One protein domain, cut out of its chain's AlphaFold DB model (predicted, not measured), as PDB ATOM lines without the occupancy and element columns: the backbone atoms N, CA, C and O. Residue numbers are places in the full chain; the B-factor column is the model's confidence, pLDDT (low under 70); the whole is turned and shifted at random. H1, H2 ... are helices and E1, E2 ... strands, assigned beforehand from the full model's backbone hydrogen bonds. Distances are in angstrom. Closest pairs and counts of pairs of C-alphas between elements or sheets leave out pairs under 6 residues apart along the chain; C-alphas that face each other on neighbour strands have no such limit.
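AT A GLANCE: This is residues 40 to 184 of the 190 residues of an uncharacterized protein of Actinoplanes philippinensis (UniProt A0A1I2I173). A long helical hairpin, H1 and H2, makes a stalk, with a head of strands and loops at the end where H1 begins and H2 ends. The head holds the small hairpin of E1 and E2, the antiparallel sheet E3 - E4 - E5, and the unnamed residues 106 to 137. The printed part has 145 residues, with two named helices followed by five named strands; its class is mixed, helices and strands. It is loose, with a radius of gyration of the C-alphas of 18.4 A, and elongated, spanning 60 by 38 by 25 A.

HOW THE PARTS SIT: H1, residues 44 to 68, and H2, residues 72 to 105, touch; their closest C-alphas, of Ala 66 and Ala 74, are 4.3 A apart. They run opposite ways at a shallow tilt of 3 degrees. In both, each O i to N i+4 pair is within hydrogen-bond range. E1, residues 138 to 140, and E2, residues 147 to 149, form an antiparallel hairpin, with N 139 and O 149 within hydrogen-bond range at 2.9 A. Residues 108 to 109 pair in parallel with residues 138 to 139 of E1. E3, residues 159 to 162, E4, residues 170 to 173, and E5, residues 178 to 183, form a meander, each strand the antiparallel neighbour of the one before. N 161 and O 171 at 3.0 A, and N 183 and O 170 at 2.9 A, are within hydrogen-bond range. H2 only grazes this sheet, with its residues 100 to 105; the closest C-alphas of H2 and E3, of Phe 104 and Gly 159, are 5.7 A apart. E1 and E3 are apart.

IN THESE COORDINATES: H1 begins at C-alpha 44 (-20.868, 21.577, 41.887) and is 36.2 A long. H2 is 49.9 A long and ends at C-alpha 105 (-21.592, 18.365, 54.143). E5, 13.1 A long, ends at C-alpha 183 (-14.821, 6.658, 51.300).

THE WHOLE: The two C-alphas farthest apart, of Gly 71 and Gly 153, are 60.4 A apart. The printed part has no cut. The link from H2 to E1, 32 residues, is long. The model's pLDDT is under 70 at residues 120 to 130 and residue 154.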
ATOM      1  N   VAL A  40     -18.245  26.109  49.345       95.25
ATOM      2  CA  VAL A  40     -17.515  25.248  48.410       95.25
ATOM      3  C   VAL A  40     -17.281  25.989  47.099       95.25
ATOM      4  O   VAL A  40     -18.229  26.382  46.417       95.25
ATOM      5  N   VAL A  41     -16.007  26.177  46.739       93.62
ATOM      6  CA  VAL A  41     -15.585  26.835  45.497       93.62
ATOM      7  C   VAL A  41     -14.501  25.991  44.808       93.62
ATOM      8  O   VAL A  41     -13.472  25.712  45.425       93.62
ATOM      9  N   PRO A  42     -14.671  25.617  43.524       94.94
ATOM     10  CA  PRO A  42     -15.840  25.882  42.685       94.94
ATOM     11  C   PRO A  42     -17.069  25.076  43.130       94.94
ATOM     12  O   PRO A  42     -16.939  23.943  43.572       94.94
ATOM     13  N   THR A  43     -18.264  25.636  42.940       97.19
ATOM     14  CA  THR A  43     -19.527  24.933  43.217       97.19
ATOM     15  C   THR A  43     -19.717  23.729  42.289       97.19
ATOM     16  O   THR A  43     -19.195  23.705  41.166       97.19
ATOM     17  N   ALA A  44     -20.521  22.746  42.697       95.44
ATOM     18  CA  ALA A  44     -20.868  21.577  41.887       95.44
ATOM     19  C   ALA A  44     -21.489  21.988  40.543       95.44
ATOM     20  O   ALA A  44     -21.132  21.466  39.484       95.44
ATOM     21  N   ARG A  45     -22.353  23.012  40.544       96.12
ATOM     22  CA  ARG A  45     -22.928  23.582  39.315       96.12
ATOM     23  C   ARG A  45     -21.872  24.221  38.414       96.12
ATOM     24  O   ARG A  45     -21.964  24.083  37.193       96.12
ATOM     25  N   ALA A  46     -20.887  24.922  38.977       95.69
ATOM     26  CA  ALA A  46     -19.790  25.503  38.203       95.69
ATOM     27  C   ALA A  46     -18.878  24.415  37.616       95.69
ATOM     28  O   ALA A  46     -18.529  24.480  36.435       95.69
ATOM     29  N   ALA A  47     -18.558  23.381  38.398       95.12
ATOM     30  CA  ALA A  47     -17.820  22.211  37.932       95.12
ATOM     31  C   ALA A  47     -18.564  21.501  36.788       95.12
ATOM     32  O   ALA A  47     -17.964  21.201  35.756       95.12
ATOM     33  N   PHE A  48     -19.883  21.322  36.911       94.88
ATOM     34  CA  PHE A  48     -20.709  20.707  35.874       94.88
ATOM     35  C   PHE A  48     -20.766  21.548  34.591       94.88
ATOM     36  O   PHE A  48     -20.595  21.026  33.490       94.88
ATOM     37  N   ARG A  49     -20.921  22.875  34.703       95.62
ATOM     38  CA  ARG A  49     -20.837  23.783  33.543       95.62
ATOM     39  C   ARG A  49     -19.483  23.679  32.840       95.62
ATOM     40  O   ARG A  49     -19.434  23.661  31.612       95.62
ATOM     41  N   ARG A  50     -18.390  23.577  33.605       95.62
ATOM     42  CA  ARG A  50     -17.040  23.391  33.058       95.62
ATOM     43  C   ARG A  50     -16.892  22.046  32.346       95.62
ATOM     44  O   ARG A  50     -16.303  22.024  31.267       95.62
ATOM     45  N   LEU A  51     -17.452  20.968  32.899       94.19
ATOM     46  CA  LEU A  51     -17.512  19.657  32.245       94.19
ATOM     47  C   LEU A  51     -18.207  19.761  30.883       94.19
ATOM     48  O   LEU A  51     -17.630  19.340  29.880       94.19
ATOM     49  N   LEU A  52     -19.399  20.363  30.832       95.38
ATOM     50  CA  LEU A  52     -20.153  20.523  29.585       95.38
ATOM     51  C   LEU A  52     -19.368  21.337  28.552       95.38
ATOM     52  O   LEU A  52     -19.186  20.887  27.423       95.38
ATOM     53  N   ALA A  53     -18.846  22.499  28.951       96.44
ATOM     54  CA  ALA A  53     -18.077  23.363  28.060       96.44
ATOM     55  C   ALA A  53     -16.829  22.654  27.516       96.44
ATOM     56  O   ALA A  53     -16.590  22.653  26.310       96.44
ATOM     57  N   THR A  54     -16.059  21.999  28.388       95.56
ATOM     58  CA  THR A  54     -14.835  21.288  27.991       95.56
ATOM     59  C   THR A  54     -15.146  20.121  27.058       95.56
ATOM     60  O   THR A  54     -14.430  19.918  26.083       95.56
ATOM     61  N   THR A  55     -16.225  19.381  27.323       94.31
ATOM     62  CA  THR A  55     -16.653  18.254  26.483       94.31
ATOM     63  C   THR A  55     -17.046  18.720  25.084       94.31
ATOM     64  O   THR A  55     -16.575  18.155  24.099       94.31
ATOM     65  N   VAL A  56     -17.846  19.788  24.983       96.94
ATOM     66  CA  VAL A  56     -18.246  20.365  23.690       96.94
ATOM     67  C   VAL A  56     -17.026  20.856  22.914       96.94
ATOM     68  O   VAL A  56     -16.869  20.505  21.746       96.94
ATOM     69  N   ILE A  57     -16.138  21.617  23.560       97.44
ATOM     70  CA  ILE A  57     -14.920  22.132  22.920       97.44
ATOM     71  C   ILE A  57     -14.061  20.974  22.411       97.44
ATOM     72  O   ILE A  57     -13.692  20.970  21.240       97.44
ATOM     73  N   ALA A  58     -13.790  19.971  23.247       96.19
ATOM     74  CA  ALA A  58     -12.945  18.846  22.868       96.19
ATOM     75  C   ALA A  58     -13.542  18.047  21.696       96.19
ATOM     76  O   ALA A  58     -12.822  17.709  20.759       96.19
ATOM     77  N   PHE A  59     -14.857  17.809  21.698       95.94
ATOM     78  CA  PHE A  59     -15.527  17.121  20.595       95.94
ATOM     79  C   PHE A  59     -15.428  17.911  19.283       95.94
ATOM     80  O   PHE A  59     -15.053  17.356  18.250       95.94
ATOM     81  N   LEU A  60     -15.683  19.222  19.325       97.38
ATOM     82  CA  LEU A  60     -15.536  20.095  18.159       97.38
ATOM     83  C   LEU A  60     -14.088  20.133  17.655       97.38
ATOM     84  O   LEU A  60     -13.868  20.069  16.448       97.38
ATOM     85  N   THR A  61     -13.098  20.178  18.550       96.88
ATOM     86  CA  THR A  61     -11.678  20.122  18.179       96.88
ATOM     87  C   THR A  61     -11.338  18.825  17.448       96.88
ATOM     88  O   THR A  61     -10.676  18.874  16.412       96.88
ATOM     89  N   VAL A  62     -11.820  17.676  17.933       96.38
ATOM     90  CA  VAL A  62     -11.599  16.375  17.281       96.38
ATOM     91  C   VAL A  62     -12.224  16.344  15.888       96.38
ATOM     92  O   VAL A  62     -11.564  15.939  14.932       96.38
ATOM     93  N   LEU A  63     -13.463  16.824  15.743       95.31
ATOM     94  CA  LEU A  63     -14.148  16.878  14.449       95.31
ATOM     95  C   LEU A  63     -13.450  17.806  13.448       95.31
ATOM     96  O   LEU A  63     -13.289  17.453  12.279       95.31
ATOM     97  N   LEU A  64     -13.023  18.987  13.897       96.50
ATOM     98  CA  LEU A  64     -12.301  19.941  13.059       96.50
ATOM     99  C   LEU A  64     -10.950  19.376  12.618       96.50
ATOM    100  O   LEU A  64     -10.618  19.462  11.437       96.50
ATOM    101  N   LEU A  65     -10.208  18.741  13.527       94.94
ATOM    102  CA  LEU A  65      -8.943  18.091  13.200       94.94
ATOM    103  C   LEU A  65      -9.150  16.957  12.188       94.94
ATOM    104  O   LEU A  65      -8.451  16.901  11.178       94.94
ATOM    105  N   ALA A  66     -10.153  16.102  12.401       94.25
ATOM    106  CA  ALA A  66     -10.479  15.020  11.477       94.25
ATOM    107  C   ALA A  66     -10.827  15.542  10.074       94.25
ATOM    108  O   ALA A  66     -10.402  14.949   9.089       94.25
ATOM    109  N   LYS A  67     -11.520  16.686   9.974       95.38
ATOM    110  CA  LYS A  67     -11.843  17.335   8.692       95.38
ATOM    111  C   LYS A  67     -10.605  17.846   7.941       95.38
ATOM    112  O   LYS A  67     -10.641  17.941   6.718       95.38
ATOM    113  N   THR A  68      -9.529  18.194   8.648       95.50
ATOM    114  CA  THR A  68      -8.266  18.652   8.032       95.50
ATOM    115  C   THR A  68      -7.346  17.514   7.585       95.50
ATOM    116  O   THR A  68      -6.372  17.757   6.878       95.50
ATOM    117  N   LEU A  69      -7.649  16.277   7.987       94.88
ATOM    118  CA  LEU A  69      -6.867  15.084   7.679       94.88
ATOM    119  C   LEU A  69      -7.615  14.206   6.668       94.88
ATOM    120  O   LEU A  69      -8.833  14.287   6.528       94.88
ATOM    121  N   SER A  70      -6.897  13.333   5.965       91.88
ATOM    122  CA  SER A  70      -7.486  12.367   5.032       91.88
ATOM    123  C   SER A  70      -7.151  10.927   5.429       91.88
ATOM    124  O   SER A  70      -6.178  10.662   6.143       91.88
ATOM    125  N   GLY A  71      -7.994   9.985   4.991       92.69
ATOM    126  CA  GLY A  71      -7.787   8.546   5.167       92.69
ATOM    127  C   GLY A  71      -7.491   8.143   6.616       92.69
ATOM    128  O   GLY A  71      -8.251   8.450   7.537       92.69
ATOM    129  N   ALA A  72      -6.363   7.462   6.820       93.44
ATOM    130  CA  ALA A  72      -5.945   6.957   8.127       93.44
ATOM    131  C   ALA A  72      -5.736   8.061   9.182       93.44
ATOM    132  O   ALA A  72      -5.995   7.824  10.361       93.44
ATOM    133  N   GLY A  73      -5.322   9.270   8.782       92.25
ATOM    134  CA  GLY A  73      -5.122  10.386   9.712       92.25
ATOM    135  C   GLY A  73      -6.430  10.854  10.352       92.25
ATOM    136  O   GLY A  73      -6.487  11.065  11.563       92.25
ATOM    137  N   ALA A  74      -7.505  10.937   9.563       92.50
ATOM    138  CA  ALA A  74      -8.834  11.277  10.069       92.50
ATOM    139  C   ALA A  74      -9.368  10.196  11.025       92.50
ATOM    140  O   ALA A  74      -9.879  10.514  12.099       92.50
ATOM    141  N   MET A  75      -9.175   8.917  10.679       94.44
ATOM    142  CA  MET A  75      -9.561   7.788  11.537       94.44
ATOM    143  C   MET A  75      -8.811   7.798  12.875       94.44
ATOM    144  O   MET A  75      -9.423   7.617  13.927       94.44
ATOM    145  N   ALA A  76      -7.501   8.063  12.853       94.44
ATOM    146  CA  ALA A  76      -6.690   8.168  14.063       94.44
ATOM    147  C   ALA A  76      -7.112   9.359  14.939       94.44
ATOM    148  O   ALA A  76      -7.215   9.207  16.157       94.44
ATOM    149  N   ALA A  77      -7.409  10.517  14.337       93.44
ATOM    150  CA  ALA A  77      -7.881  11.695  15.063       93.44
ATOM    151  C   ALA A  77      -9.210  11.433  15.784       93.44
ATOM    152  O   ALA A  77      -9.338  11.767  16.960       93.44
ATOM    153  N   VAL A  78     -10.172  10.786  15.119       94.94
ATOM    154  CA  VAL A  78     -11.450  10.408  15.741       94.94
ATOM    155  C   VAL A  78     -11.244   9.363  16.838       94.94
ATOM    156  O   VAL A  78     -11.789   9.519  17.926       94.94
ATOM    157  N   GLY A  79     -10.439   8.326  16.589       96.38
ATOM    158  CA  GLY A  79     -10.196   7.256  17.561       96.38
ATOM    159  C   GLY A  79      -9.496   7.749  18.828       96.38
ATOM    160  O   GLY A  79     -10.039   7.640  19.928       96.38
ATOM    161  N   LEU A  80      -8.307   8.342  18.682       96.56
ATOM    162  CA  LEU A  80      -7.524   8.848  19.815       96.56
ATOM    163  C   LEU A  80      -8.201  10.047  20.482       96.56
ATOM    164  O   LEU A  80      -8.232  10.137  21.708       96.56
ATOM    165  N   GLY A  81      -8.781  10.944  19.682       95.56
ATOM    166  CA  GLY A  81      -9.539  12.085  20.177       95.56
ATOM    167  C   GLY A  81     -10.765  11.658  20.978       95.56
ATOM    168  O   GLY A  81     -10.994  12.178  22.066       95.56
ATOM    169  N   GLY A  82     -11.513  10.665  20.492       95.56
ATOM    170  CA  GLY A  82     -12.655  10.092  21.201       95.56
ATOM    171  C   GLY A  82     -12.260   9.477  22.543       95.56
ATOM    172  O   GLY A  82     -12.879   9.783  23.560       95.56
ATOM    173  N   ILE A  83     -11.183   8.684  22.577       96.44
ATOM    174  CA  ILE A  83     -10.651   8.113  23.827       96.44
ATOM    175  C   ILE A  83     -10.252   9.224  24.804       96.44
ATOM    176  O   ILE A  83     -10.626   9.178  25.978       96.44
ATOM    177  N   LEU A  84      -9.540  10.251  24.333       95.75
ATOM    178  CA  LEU A  84      -9.142  11.383  25.169       95.75
ATOM    179  C   LEU A  84     -10.360  12.117  25.748       95.75
ATOM    180  O   LEU A  84     -10.381  12.419  26.941       95.75
ATOM    181  N   VAL A  85     -11.389  12.368  24.933       95.12
ATOM    182  CA  VAL A  85     -12.649  12.982  25.378       95.12
ATOM    183  C   VAL A  85     -13.312  12.136  26.465       95.12
ATOM    184  O   VAL A  85     -13.694  12.683  27.496       95.12
ATOM    185  N   LEU A  86     -13.392  10.814  26.291       93.44
ATOM    186  CA  LEU A  86     -13.969   9.911  27.294       93.44
ATOM    187  C   LEU A  86     -13.206   9.961  28.625       93.44
ATOM    188  O   LEU A  86     -13.823  10.082  29.684       93.44
ATOM    189  N   VAL A  87     -11.870   9.948  28.583       91.75
ATOM    190  CA  VAL A  87     -11.026  10.083  29.784       91.75
ATOM    191  C   VAL A  87     -11.266  11.429  30.477       91.75
ATOM    192  O   VAL A  87     -11.366  11.491  31.706       91.75
ATOM    193  N   LEU A  88     -11.384  12.516  29.711       92.19
ATOM    194  CA  LEU A  88     -11.657  13.848  30.253       92.19
ATOM    195  C   LEU A  88     -13.042  13.940  30.896       92.19
ATOM    196  O   LEU A  88     -13.150  14.522  31.978       92.19
ATOM    197  N   ILE A  89     -14.070  13.370  30.260       91.00
ATOM    198  CA  ILE A  89     -15.429  13.295  30.810       91.00
ATOM    199  C   ILE A  89     -15.392  12.546  32.136       91.00
ATOM    200  O   ILE A  89     -15.836  13.090  33.141       91.00
ATOM    201  N   HIS A  90     -14.799  11.352  32.165       88.19
ATOM    202  CA  HIS A  90     -14.737  10.521  33.365       88.19
ATOM    203  C   HIS A  90     -14.082  11.255  34.548       88.19
ATOM    204  O   HIS A  90     -14.659  11.348  35.632       88.19
ATOM    205  N   ARG A  91     -12.912  11.873  34.329       90.00
ATOM    206  CA  ARG A  91     -12.202  12.616  35.385       90.00
ATOM    207  C   ARG A  91     -12.962  13.849  35.865       90.00
ATOM    208  O   ARG A  91     -12.867  14.211  37.034       90.00
ATOM    209  N   GLN A  92     -13.647  14.549  34.967       91.06
ATOM    210  CA  GLN A  92     -14.397  15.748  35.333       91.06
ATOM    211  C   GLN A  92     -15.724  15.411  36.003       91.06
ATOM    212  O   GLN A  92     -16.118  16.130  36.914       91.06
ATOM    213  N   LEU A  93     -16.369  14.316  35.611       89.88
ATOM    214  CA  LEU A  93     -17.600  13.849  36.228       89.88
ATOM    215  C   LEU A  93     -17.375  13.480  37.701       89.88
ATOM    216  O   LEU A  93     -18.096  13.989  38.556       89.88
ATOM    217  N   ALA A  94     -16.295  12.751  38.012       87.88
ATOM    218  CA  ALA A  94     -15.906  12.459  39.395       87.88
ATOM    219  C   ALA A  94     -15.688  13.741  40.220       87.88
ATOM    220  O   ALA A  94     -16.148  13.846  41.352       87.88
ATOM    221  N   ARG A  95     -15.068  14.773  39.629       90.50
ATOM    222  CA  ARG A  95     -14.906  16.079  40.294       90.50
ATOM    223  C   ARG A  95     -16.235  16.776  40.572       90.50
ATOM    224  O   ARG A  95     -16.322  17.483  41.568       90.50
ATOM    225  N   VAL A  96     -17.239  16.635  39.703       92.00
ATOM    226  CA  VAL A  96     -18.580  17.183  39.969       92.00
ATOM    227  C   VAL A  96     -19.179  16.497  41.190       92.00
ATOM    228  O   VAL A  96     -19.652  17.198  42.081       92.00
ATOM    229  N   GLY A  97     -19.093  15.167  41.252       90.50
ATOM    230  CA  GLY A  97     -19.525  14.394  42.414       90.50
ATOM    231  C   GLY A  97     -18.833  14.852  43.695       90.50
ATOM    232  O   GLY A  97     -19.496  15.149  44.679       90.50
ATOM    233  N   ASP A  98     -17.511  15.012  43.668       90.88
ATOM    234  CA  ASP A  98     -16.743  15.452  44.838       90.88
ATOM    235  C   ASP A  98     -17.196  16.816  45.369       90.88
ATOM    236  O   ASP A  98     -17.342  17.001  46.579       90.88
ATOM    237  N   GLN A  99     -17.428  17.778  44.468       94.31
ATOM    238  CA  GLN A  99     -17.944  19.091  44.858       94.31
ATOM    239  C   GLN A  99     -19.369  18.985  45.391       94.31
ATOM    240  O   GLN A  99     -19.714  19.668  46.346       94.31
ATOM    241  N   LEU A 100     -20.187  18.108  44.810       93.50
ATOM    242  CA  LEU A 100     -21.550  17.880  45.266       93.50
ATOM    243  C   LEU A 100     -21.574  17.310  46.696       93.50
ATOM    244  O   LEU A 100     -22.276  17.846  47.550       93.50
ATOM    245  N   ILE A 101     -20.738  16.312  47.003       92.25
ATOM    246  CA  ILE A 101     -20.588  15.775  48.368       92.25
ATOM    247  C   ILE A 101     -20.045  16.831  49.333       92.25
ATOM    248  O   ILE A 101     -20.491  16.912  50.480       92.25
ATOM    249  N   ALA A 102     -19.098  17.659  48.886       93.81
ATOM    250  CA  ALA A 102     -18.602  18.765  49.693       93.81
ATOM    251  C   ALA A 102     -19.723  19.765  50.027       93.81
ATOM    252  O   ALA A 102     -19.828  20.187  51.175       93.81
ATOM    253  N   GLU A 103     -20.593  20.108  49.073       96.38
ATOM    254  CA  GLU A 103     -21.754  20.977  49.319       96.38
ATOM    255  C   GLU A 103     -22.737  20.338  50.310       96.38
ATOM    256  O   GLU A 103     -23.182  20.995  51.256       96.38
ATOM    257  N   PHE A 104     -23.004  19.037  50.173       94.81
ATOM    258  CA  PHE A 104     -23.908  18.306  51.064       94.81
ATOM    259  C   PHE A 104     -23.461  18.324  52.522       94.81
ATOM    260  O   PHE A 104     -24.292  18.496  53.416       94.81
ATOM    261  N   ARG A 105     -22.150  18.227  52.784       93.94
ATOM    262  CA  ARG A 105     -21.592  18.365  54.143       93.94
ATOM    263  C   ARG A 105     -22.011  19.670  54.819       93.94
ATOM    264  O   ARG A 105     -22.178  19.711  56.034       93.94
ATOM    265  N   HIS A 106     -22.229  20.710  54.023       94.75
ATOM    266  CA  HIS A 106     -22.655  22.027  54.467       94.75
ATOM    267  C   HIS A 106     -24.176  22.247  54.420       94.75
ATOM    268  O   HIS A 106     -24.641  23.355  54.689       94.75
ATOM    269  N   GLY A 107     -24.959  21.218  54.085       94.69
ATOM    270  CA  GLY A 107     -26.417  21.273  54.130       94.69
ATOM    271  C   GLY A 107     -27.068  21.973  52.942       94.69
ATOM    272  O   GLY A 107     -28.239  22.353  53.023       94.69
ATOM    273  N   TYR A 108     -26.334  22.149  51.843       96.50
ATOM    274  CA  TYR A 108     -26.863  22.755  50.630       96.50
ATOM    275  C   TYR A 108     -26.419  22.013  49.368       96.50
ATOM    276  O   TYR A 108     -25.544  21.157  49.399       96.50
ATOM    277  N   ALA A 109     -27.044  22.355  48.247       96.88
ATOM    278  CA  ALA A 109     -26.636  21.962  46.907       96.88
ATOM    279  C   ALA A 109     -26.787  23.156  45.959       96.88
ATOM    280  O   ALA A 109     -27.689  23.980  46.111       96.88
ATOM    281  N   THR A 110     -25.930  23.246  44.948       97.56
ATOM    282  CA  THR A 110     -26.040  24.234  43.859       97.56
ATOM    283  C   THR A 110     -26.461  23.605  42.535       97.56
ATOM    284  O   THR A 110     -26.927  24.288  41.614       97.56
ATOM    285  N   LEU A 111     -26.291  22.290  42.426       94.81
ATOM    286  CA  LEU A 111     -26.651  21.490  41.272       94.81
ATOM    287  C   LEU A 111     -27.890  20.657  41.611       94.81
ATOM    288  O   LEU A 111     -27.829  19.760  42.442       94.81
ATOM    289  N   ASP A 112     -29.007  20.966  40.951       91.94
ATOM    290  CA  ASP A 112     -30.229  20.168  41.048       91.94
ATOM    291  C   ASP A 112     -30.120  18.982  40.088       91.94
ATOM    292  O   ASP A 112     -30.128  19.160  38.865       91.94
ATOM    293  N   VAL A 113     -29.939  17.793  40.652       84.56
ATOM    294  CA  VAL A 113     -29.888  16.518  39.940       84.56
ATOM    295  C   VAL A 113     -30.910  15.604  40.581       84.56
ATOM    296  O   VAL A 113     -30.913  15.418  41.791       84.56
ATOM    297  N   SER A 114     -31.804  15.067  39.763       77.25
ATOM    298  CA  SER A 114     -32.763  14.047  40.187       77.25
ATOM    299  C   SER A 114     -32.268  12.640  39.866       77.25
ATOM    300  O   SER A 114     -32.751  11.673  40.452       77.25
ATOM    301  N   TRP A 115     -31.325  12.520  38.926       72.62
ATOM    302  CA  TRP A 115     -30.888  11.241  38.393       72.62
ATOM    303  C   TRP A 115     -29.465  11.284  37.822       72.62
ATOM    304  O   TRP A 115     -29.090  12.267  37.175       72.62
ATOM    305  N   GLY A 116     -28.714  10.196  38.007       71.75
ATOM    306  CA  GLY A 116     -27.400   9.961  37.399       71.75
ATOM    307  C   GLY A 116     -26.269   9.818  38.419       71.75
ATOM    308  O   GLY A 116     -26.380  10.305  39.538       71.75
ATOM    309  N   GLY A 117     -25.187   9.146  38.014       78.25
ATOM    310  CA  GLY A 117     -24.019   8.893  38.862       78.25
ATOM    311  C   GLY A 117     -22.784   9.683  38.445       78.25
ATOM    312  O   GLY A 117     -22.596   9.994  37.264       78.25
ATOM    313  N   PHE A 118     -21.938  10.010  39.423       80.44
ATOM    314  CA  PHE A 118     -20.714  10.789  39.196       80.44
ATOM    315  C   PHE A 118     -19.434   9.953  39.184       80.44
ATOM    316  O   PHE A 118     -18.427  10.365  38.601       80.44
ATOM    317  N   TRP A 119     -19.473   8.779  39.805       79.19
ATOM    318  CA  TRP A 119     -18.333   7.880  39.937       79.19
ATOM    319  C   TRP A 119     -18.652   6.524  39.315       79.19
ATOM    320  O   TRP A 119     -19.803   6.116  39.209       79.19
ATOM    321  N   PHE A 120     -17.598   5.814  38.932       65.31
ATOM    322  CA  PHE A 120     -17.671   4.420  38.515       65.31
ATOM    323  C   PHE A 120     -16.924   3.618  39.589       65.31
ATOM    324  O   PHE A 120     -15.743   3.885  39.809       65.31
ATOM    325  N   GLY A 121     -17.599   2.727  40.323       56.72
ATOM    326  CA  GLY A 121     -17.031   2.112  41.533       56.72
ATOM    327  C   GLY A 121     -17.862   0.979  42.155       56.72
ATOM    328  O   GLY A 121     -18.941   0.659  41.677       56.72
ATOM    329  N   GLU A 122     -17.301   0.377  43.211       52.53
ATOM    330  CA  GLU A 122     -17.337  -1.050  43.608       52.53
ATOM    331  C   GLU A 122     -18.652  -1.681  44.115       52.53
ATOM    332  O   GLU A 122     -18.658  -2.883  44.377       52.53
ATOM    333  N   GLY A 123     -19.751  -0.947  44.290       53.59
ATOM    334  CA  GLY A 123     -20.948  -1.502  44.941       53.59
ATOM    335  C   GLY A 123     -22.241  -1.408  44.132       53.59
ATOM    336  O   GLY A 123     -22.225  -1.180  42.926       53.59
ATOM    337  N   HIS A 124     -23.377  -1.658  44.792       49.41
ATOM    338  CA  HIS A 124     -24.690  -1.678  44.140       49.41
ATOM    339  C   HIS A 124     -24.995  -0.314  43.505       49.41
ATOM    340  O   HIS A 124     -25.343   0.638  44.198       49.41
ATOM    341  N   THR A 125     -24.917  -0.241  42.179       52.06
ATOM    342  CA  THR A 125     -25.672   0.737  41.401       52.06
ATOM    343  C   THR A 125     -27.125   0.282  41.413       52.06
ATOM    344  O   THR A 125     -27.414  -0.831  40.963       52.06
ATOM    345  N   GLY A 126     -28.038   1.101  41.942       45.84
ATOM    346  CA  GLY A 126     -29.472   0.816  41.877       45.84
ATOM    347  C   GLY A 126     -29.904   0.453  40.448       45.84
ATOM    348  O   GLY A 126     -29.320   0.919  39.467       45.84
ATOM    349  N   THR A 127     -30.930  -0.389  40.311       44.09
ATOM    350  CA  THR A 127     -31.374  -1.006  39.039       44.09
ATOM    351  C   THR A 127     -31.750  -0.022  37.928       44.09
ATOM    352  O   THR A 127     -31.931  -0.424  36.782       44.09
ATOM    353  N   THR A 128     -31.885   1.260  38.253       41.41
ATOM    354  CA  THR A 128     -32.324   2.316  37.344       41.41
ATOM    355  C   THR A 128     -31.426   3.546  37.380       41.41
ATOM    356  O   THR A 128     -31.854   4.546  36.840       41.41
ATOM    357  N   GLY A 129     -30.228   3.511  37.983       55.38
ATOM    358  CA  GLY A 129     -29.368   4.688  38.201       55.38
ATOM    359  C   GLY A 129     -29.679   5.446  39.501       55.38
ATOM    360  O   GLY A 129     -30.792   5.352  40.009       55.38
ATOM    361  N   GLU A 130     -28.687   6.176  40.028       63.91
ATOM    362  CA  GLU A 130     -28.757   6.931  41.294       63.91
ATOM    363  C   GLU A 130     -29.906   7.953  41.266       63.91
ATOM    364  O   GLU A 130     -29.825   8.971  40.573       63.91
ATOM    365  N   ALA A 131     -30.987   7.683  42.003       76.38
ATOM    366  CA  ALA A 131     -32.037   8.665  42.249       76.38
ATOM    367  C   ALA A 131     -31.632   9.529  43.448       76.38
ATOM    368  O   ALA A 131     -31.407   9.016  44.544       76.38
ATOM    369  N   TRP A 132     -31.544  10.838  43.236       87.06
ATOM    370  CA  TRP A 132     -31.130  11.793  44.260       87.06
ATOM    371  C   TRP A 132     -32.345  12.516  44.837       87.06
ATOM    372  O   TRP A 132     -33.112  13.139  44.099       87.06
ATOM    373  N   ASP A 133     -32.502  12.490  46.161       90.19
ATOM    374  CA  ASP A 133     -33.487  13.314  46.864       90.19
ATOM    375  C   ASP A 133     -32.813  14.487  47.574       90.19
ATOM    376  O   ASP A 133     -32.397  14.423  48.729       90.19
ATOM    377  N   LEU A 134     -32.752  15.612  46.864       92.19
ATOM    378  CA  LEU A 134     -32.175  16.855  47.372       92.19
ATOM    379  C   LEU A 134     -33.181  17.702  48.174       92.19
ATOM    380  O   LEU A 134     -32.903  18.870  48.458       92.19
ATOM    381  N   ARG A 135     -34.383  17.194  48.495       91.50
ATOM    382  CA  ARG A 135     -35.404  17.972  49.225       91.50
ATOM    383  C   ARG A 135     -35.013  18.238  50.672       91.50
ATOM    384  O   ARG A 135     -35.508  19.202  51.241       91.50
ATOM    385  N   GLY A 136     -34.125  17.427  51.245       92.19
ATOM    386  CA  GLY A 136     -33.568  17.654  52.579       92.19
ATOM    387  C   GLY A 136     -32.546  18.795  52.647       92.19
ATOM    388  O   GLY A 136     -32.174  19.186  53.743       92.19
ATOM    389  N   LEU A 137     -32.101  19.348  51.513       95.12
ATOM    390  CA  LEU A 137     -31.052  20.369  51.439       95.12
ATOM    391  C   LEU A 137     -31.595  21.739  51.019       95.12
ATOM    392  O   LEU A 137     -32.603  21.847  50.314       95.12
ATOM    393  N   TRP A 138     -30.858  22.795  51.368       96.69
ATOM    394  CA  TRP A 138     -31.022  24.100  50.726       96.69
ATOM    395  C   TRP A 138     -30.552  24.029  49.270       96.69
ATOM    396  O   TRP A 138     -29.409  23.665  49.007       96.69
ATOM    397  N   LEU A 139     -31.392  24.421  48.312       97.00
ATOM    398  CA  LEU A 139     -30.950  24.619  46.931       97.00
ATOM    399  C   LEU A 139     -30.575  26.086  46.749       97.00
ATOM    400  O   LEU A 139     -31.441  26.963  46.835       97.00
ATOM    401  N   LEU A 140     -29.302  26.344  46.473       97.69
ATOM    402  CA  LEU A 140     -28.760  27.687  46.306       97.69
ATOM    403  C   LEU A 140     -28.454  27.974  44.836       97.69
ATOM    404  O   LEU A 140     -28.128  27.086  44.044       97.69
ATOM    405  N   ASP A 141     -28.554  29.240  44.457       96.88
ATOM    406  CA  ASP A 141     -28.007  29.717  43.199       96.88
ATOM    407  C   ASP A 141     -26.476  29.696  43.254       96.88
ATOM    408  O   ASP A 141     -25.851  30.257  44.151       96.88
ATOM    409  N   ALA A 142     -25.866  29.064  42.257       94.69
ATOM    410  CA  ALA A 142     -24.430  28.811  42.227       94.69
ATOM    411  C   ALA A 142     -23.561  30.068  42.059       94.69
ATOM    412  O   ALA A 142     -22.357  29.997  42.296       94.69
ATOM    413  N   SER A 143     -24.138  31.170  41.570       93.62
ATOM    414  CA  SER A 143     -23.431  32.434  41.320       93.62
ATOM    415  C   SER A 143     -23.588  33.433  42.456       93.62
ATOM    416  O   SER A 143     -22.648  34.154  42.771       93.62
ATOM    417  N   THR A 144     -24.780  33.496  43.040       94.56
ATOM    418  CA  THR A 144     -25.162  34.543  43.994       94.56
ATOM    419  C   THR A 144     -25.307  34.025  45.420       94.56
ATOM    420  O   THR A 144     -25.323  34.819  46.353       94.56
ATOM    421  N   GLY A 145     -25.444  32.708  45.605       94.44
ATOM    422  CA  GLY A 145     -25.790  32.101  46.890       94.44
ATOM    423  C   GLY A 145     -27.246  32.322  47.305       94.44
ATOM    424  O   GLY A 145     -27.634  31.914  48.396       94.44
ATOM    425  N   ALA A 146     -28.065  32.947  46.453       96.88
ATOM    426  CA  ALA A 146     -29.471  33.182  46.746       96.88
ATOM    427  C   ALA A 146     -30.239  31.861  46.889       96.88
ATOM    428  O   ALA A 146     -29.986  30.888  46.174       96.88
ATOM    429  N   VAL A 147     -31.220  31.833  47.787       97.31
ATOM    430  CA  VAL A 147     -32.060  30.652  48.000       97.31
ATOM    431  C   VAL A 147     -32.979  30.446  46.802       97.31
ATOM    432  O   VAL A 147     -33.773  31.319  46.461       97.31
ATOM    433  N   ARG A 148     -32.913  29.260  46.198       96.69
ATOM    434  CA  ARG A 148     -33.874  28.801  45.185       96.69
ATOM    435  C   ARG A 148     -34.964  27.925  45.794       96.69
ATOM    436  O   ARG A 148     -36.109  27.995  45.362       96.69
ATOM    437  N   ARG A 149     -34.611  27.091  46.779       95.69
ATOM    438  CA  ARG A 149     -35.534  26.194  47.495       95.69
ATOM    439  C   ARG A 149     -35.028  25.940  48.916       95.69
ATOM    440  O   ARG A 149     -33.833  25.717  49.101       95.69
ATOM    441  N   GLY A 150     -35.931  25.954  49.895       95.00
ATOM    442  CA  GLY A 150     -35.639  25.529  51.267       95.00
ATOM    443  C   GLY A 150     -35.847  24.024  51.483       95.00
ATOM    444  O   GLY A 150     -36.529  23.387  50.674       95.00
ATOM    445  N   PRO A 151     -35.284  23.452  52.558       94.25
ATOM    446  CA  PRO A 151     -35.424  22.037  52.857       94.25
ATOM    447  C   PRO A 151     -36.857  21.700  53.294       94.25
ATOM    448  O   PRO A 151     -37.453  22.381  54.129       94.25
ATOM    449  N   ALA A 152     -37.403  20.609  52.765       86.31
ATOM    450  CA  ALA A 152     -38.600  19.962  53.288       86.31
ATOM    451  C   ALA A 152     -38.125  18.927  54.322       86.31
ATOM    452  O   ALA A 152     -37.531  17.919  53.950       86.31
ATOM    453  N   GLY A 153     -38.291  19.202  55.618       70.94
ATOM    454  CA  GLY A 153     -37.629  18.495  56.731       70.94
ATOM    455  C   GLY A 153     -38.078  17.052  57.005       70.94
ATOM    456  O   GLY A 153     -38.529  16.752  58.104       70.94
ATOM    457  N   HIS A 154     -37.956  16.151  56.034       66.94
ATOM    458  CA  HIS A 154     -38.430  14.766  56.119       66.94
ATOM    459  C   HIS A 154     -37.392  13.778  55.567       66.94
ATOM    460  O   HIS A 154     -37.598  13.154  54.534       66.94
ATOM    461  N   GLY A 155     -36.259  13.642  56.253       82.94
ATOM    462  CA  GLY A 155     -35.272  12.608  55.941       82.94
ATOM    463  C   GLY A 155     -33.839  13.020  56.231       82.94
ATOM    464  O   GLY A 155     -33.540  14.199  56.420       82.94
ATOM    465  N   ASP A 156     -32.963  12.020  56.255       90.94
ATOM    466  CA  ASP A 156     -31.522  12.234  56.268       90.94
ATOM    467  C   ASP A 156     -31.113  12.764  54.881       90.94
ATOM    468  O   ASP A 156     -31.450  12.131  53.871       90.94
ATOM    469  N   PRO A 157     -30.460  13.937  54.799       93.19
ATOM    470  CA  PRO A 157     -30.074  14.520  53.522       93.19
ATOM    471  C   PRO A 157     -29.056  13.628  52.793       93.19
ATOM    472  O   PRO A 157     -28.374  12.822  53.421       93.19
ATOM    473  N   PRO A 158     -28.908  13.766  51.470       92.62
ATOM    474  CA  PRO A 158     -27.873  13.047  50.748       92.62
ATOM    475  C   PRO A 158     -26.477  13.421  51.249       92.62
ATOM    476  O   PRO A 158     -26.234  14.554  51.669       92.62
ATOM    477  N   GLY A 159     -25.550  12.471  51.177       92.69
ATOM    478  CA  GLY A 159     -24.161  12.648  51.585       92.69
ATOM    479  C   GLY A 159     -23.521  11.352  52.063       92.69
ATOM    480  O   GLY A 159     -24.082  10.273  51.905       92.69
ATOM    481  N   MET A 160     -22.323  11.461  52.631       93.31
ATOM    482  CA  MET A 160     -21.586  10.303  53.137       93.31
ATOM    483  C   MET A 160     -21.965  10.024  54.594       93.31
ATOM    484  O   MET A 160     -21.996  10.946  55.411       93.31
ATOM    485  N   TYR A 161     -22.195   8.754  54.916       93.88
ATOM    486  CA  TYR A 161     -22.555   8.271  56.252       93.88
ATOM    487  C   TYR A 161     -21.798   6.978  56.581       93.88
ATOM    488  O   TYR A 161     -21.309   6.321  55.663       93.88
ATOM    489  N   PRO A 162     -21.703   6.568  57.860       94.44
ATOM    490  CA  PRO A 162     -21.247   5.227  58.218       94.44
ATOM    491  C   PRO A 162     -22.008   4.160  57.429       94.44
ATOM    492  O   PRO A 162     -23.236   4.190  57.361       94.44
ATOM    493  N   SER A 163     -21.270   3.240  56.812       91.25
ATOM    494  CA  SER A 163     -21.856   2.237  55.929       91.25
ATOM    495  C   SER A 163     -22.538   1.112  56.718       91.25
ATOM    496  O   SER A 163     -21.898   0.506  57.585       91.25
ATOM    497  N   PRO A 164     -23.789   0.744  56.383       89.94
ATOM    498  CA  PRO A 164     -24.402  -0.482  56.888       89.94
ATOM    499  C   PRO A 164     -23.850  -1.743  56.202       89.94
ATOM    500  O   PRO A 164     -24.013  -2.844  56.726       89.94
ATOM    501  N   HIS A 165     -23.214  -1.603  55.034       87.44
ATOM    502  CA  HIS A 165     -22.740  -2.715  54.207       87.44
ATOM    503  C   HIS A 165     -21.248  -3.026  54.396       87.44
ATOM    504  O   HIS A 165     -20.826  -4.161  54.182       87.44
ATOM    505  N   ALA A 166     -20.448  -2.041  54.810       86.69
ATOM    506  CA  ALA A 166     -19.005  -2.150  54.984       86.69
ATOM    507  C   ALA A 166     -18.557  -1.469  56.295       86.69
ATOM    508  O   ALA A 166     -18.192  -0.289  56.288       86.69
ATOM    509  N   PRO A 167     -18.558  -2.196  57.432       84.81
ATOM    510  CA  PRO A 167     -18.179  -1.642  58.729       84.81
ATOM    511  C   PRO A 167     -16.815  -0.939  58.699       84.81
ATOM    512  O   PRO A 167     -15.834  -1.481  58.192       84.81
ATOM    513  N   GLY A 168     -16.754   0.272  59.259       86.44
ATOM    514  CA  GLY A 168     -15.544   1.101  59.280       86.44
ATOM    515  C   GLY A 168     -15.324   1.964  58.032       86.44
ATOM    516  O   GLY A 168     -14.402   2.778  58.030       86.44
ATOM    517  N   ARG A 169     -16.171   1.843  57.002       90.19
ATOM    518  CA  ARG A 169     -16.165   2.716  55.818       90.19
ATOM    519  C   ARG A 169     -17.336   3.692  55.841       90.19
ATOM    520  O   ARG A 169     -18.334   3.486  56.536       90.19
ATOM    521  N   TRP A 170     -17.202   4.749  55.052       91.25
ATOM    522  CA  TRP A 170     -18.288   5.665  54.736       91.25
ATOM    523  C   TRP A 170     -18.911   5.242  53.418       91.25
ATOM    524  O   TRP A 170     -18.183   4.866  52.511       91.25
ATOM    525  N   GLU A 171     -20.230   5.307  53.306       90.75
ATOM    526  CA  GLU A 171     -20.985   4.997  52.095       90.75
ATOM    527  C   GLU A 171     -21.917   6.155  51.751       90.75
ATOM    528  O   GLU A 171     -22.376   6.898  52.627       90.75
ATOM    529  N   LEU A 172     -22.165   6.323  50.459       90.38
ATOM    530  CA  LEU A 172     -23.038   7.358  49.944       90.38
ATOM    531  C   LEU A 172     -24.507   7.011  50.199       90.38
ATOM    532  O   LEU A 172     -24.995   5.962  49.796       90.38
ATOM    533  N   TRP A 173     -25.236   7.939  50.802       91.31
ATOM    534  CA  TRP A 173     -26.692   7.951  50.863       91.31
ATOM    535  C   TRP A 173     -27.221   9.009  49.894       91.31
ATOM    536  O   TRP A 173     -26.803  10.168  49.948       91.31
ATOM    537  N   THR A 174     -28.151   8.650  49.011       89.25
ATOM    538  CA  THR A 174     -28.687   9.574  47.990       89.25
ATOM    539  C   THR A 174     -29.883  10.400  48.475       89.25
ATOM    540  O   THR A 174     -30.455  11.178  47.709       89.25
ATOM    541  N   GLY A 175     -30.280  10.244  49.741       89.44
ATOM    542  CA  GLY A 175     -31.547  10.750  50.277       89.44
ATOM    543  C   GLY A 175     -32.667   9.701  50.246       89.44
ATOM    544  O   GLY A 175     -33.637   9.825  50.988       89.44
ATOM    545  N   VAL A 176     -32.518   8.648  49.432       86.31
ATOM    546  CA  VAL A 176     -33.513   7.568  49.288       86.31
ATOM    547  C   VAL A 176     -32.927   6.170  49.420       86.31
ATOM    548  O   VAL A 176     -33.612   5.282  49.927       86.31
ATOM    549  N   GLU A 177     -31.688   5.961  48.979       87.06
ATOM    550  CA  GLU A 177     -31.033   4.661  49.039       87.06
ATOM    551  C   GLU A 177     -29.527   4.789  49.275       87.06
ATOM    552  O   GLU A 177     -28.916   5.840  49.054       87.06
ATOM    553  N   TRP A 178     -28.940   3.695  49.749       87.00
ATOM    554  CA  TRP A 178     -27.496   3.547  49.830       87.00
ATOM    555  C   TRP A 178     -26.933   3.242  48.454       87.00
ATOM    556  O   TRP A 178     -27.446   2.384  47.734       87.00
ATOM    557  N   HIS A 179     -25.850   3.923  48.127       81.44
ATOM    558  CA  HIS A 179     -25.093   3.715  46.920       81.44
ATOM    559  C   HIS A 179     -23.696   3.249  47.295       81.44
ATOM    560  O   HIS A 179     -23.033   3.876  48.116       81.44
ATOM    561  N   GLY A 180     -23.217   2.188  46.645       77.25
ATOM    562  CA  GLY A 180     -21.944   1.530  46.950       77.25
ATOM    563  C   GLY A 180     -20.679   2.322  46.591       77.25
ATOM    564  O   GLY A 180     -19.652   1.742  46.237       77.25
ATOM    565  N   HIS A 181     -20.763   3.648  46.627       80.25
ATOM    566  CA  HIS A 181     -19.631   4.551  46.616       80.25
ATOM    567  C   HIS A 181     -19.125   4.712  48.047       80.25
ATOM    568  O   HIS A 181     -19.855   5.196  48.914       80.25
ATOM    569  N   PHE A 182     -17.881   4.297  48.279       83.25
ATOM    570  CA  PHE A 182     -17.289   4.269  49.608       83.25
ATOM    571  C   PHE A 182     -16.107   5.228  49.735       83.25
ATOM    572  O   PHE A 182     -15.263   5.276  48.842       83.25
ATOM    573  N   ASP A 183     -15.995   5.881  50.889       79.25
ATOM    574  CA  ASP A 183     -14.821   6.658  51.300       79.25
ATOM    575  C   ASP A 183     -14.223   6.108  52.600       79.25
ATOM    576  O   ASP A 183     -14.907   5.502  53.434       79.25
ATOM    577  N   ASP A 184     -12.933   6.373  52.799       74.38
ATOM    578  CA  ASP A 184     -12.286   6.161  54.090       74.38
ATOM    579  C   ASP A 184     -12.644   7.305  55.060       74.38
ATOM    580  O   ASP A 184     -12.617   8.478  54.669       74.38
TER     581      ASP A 184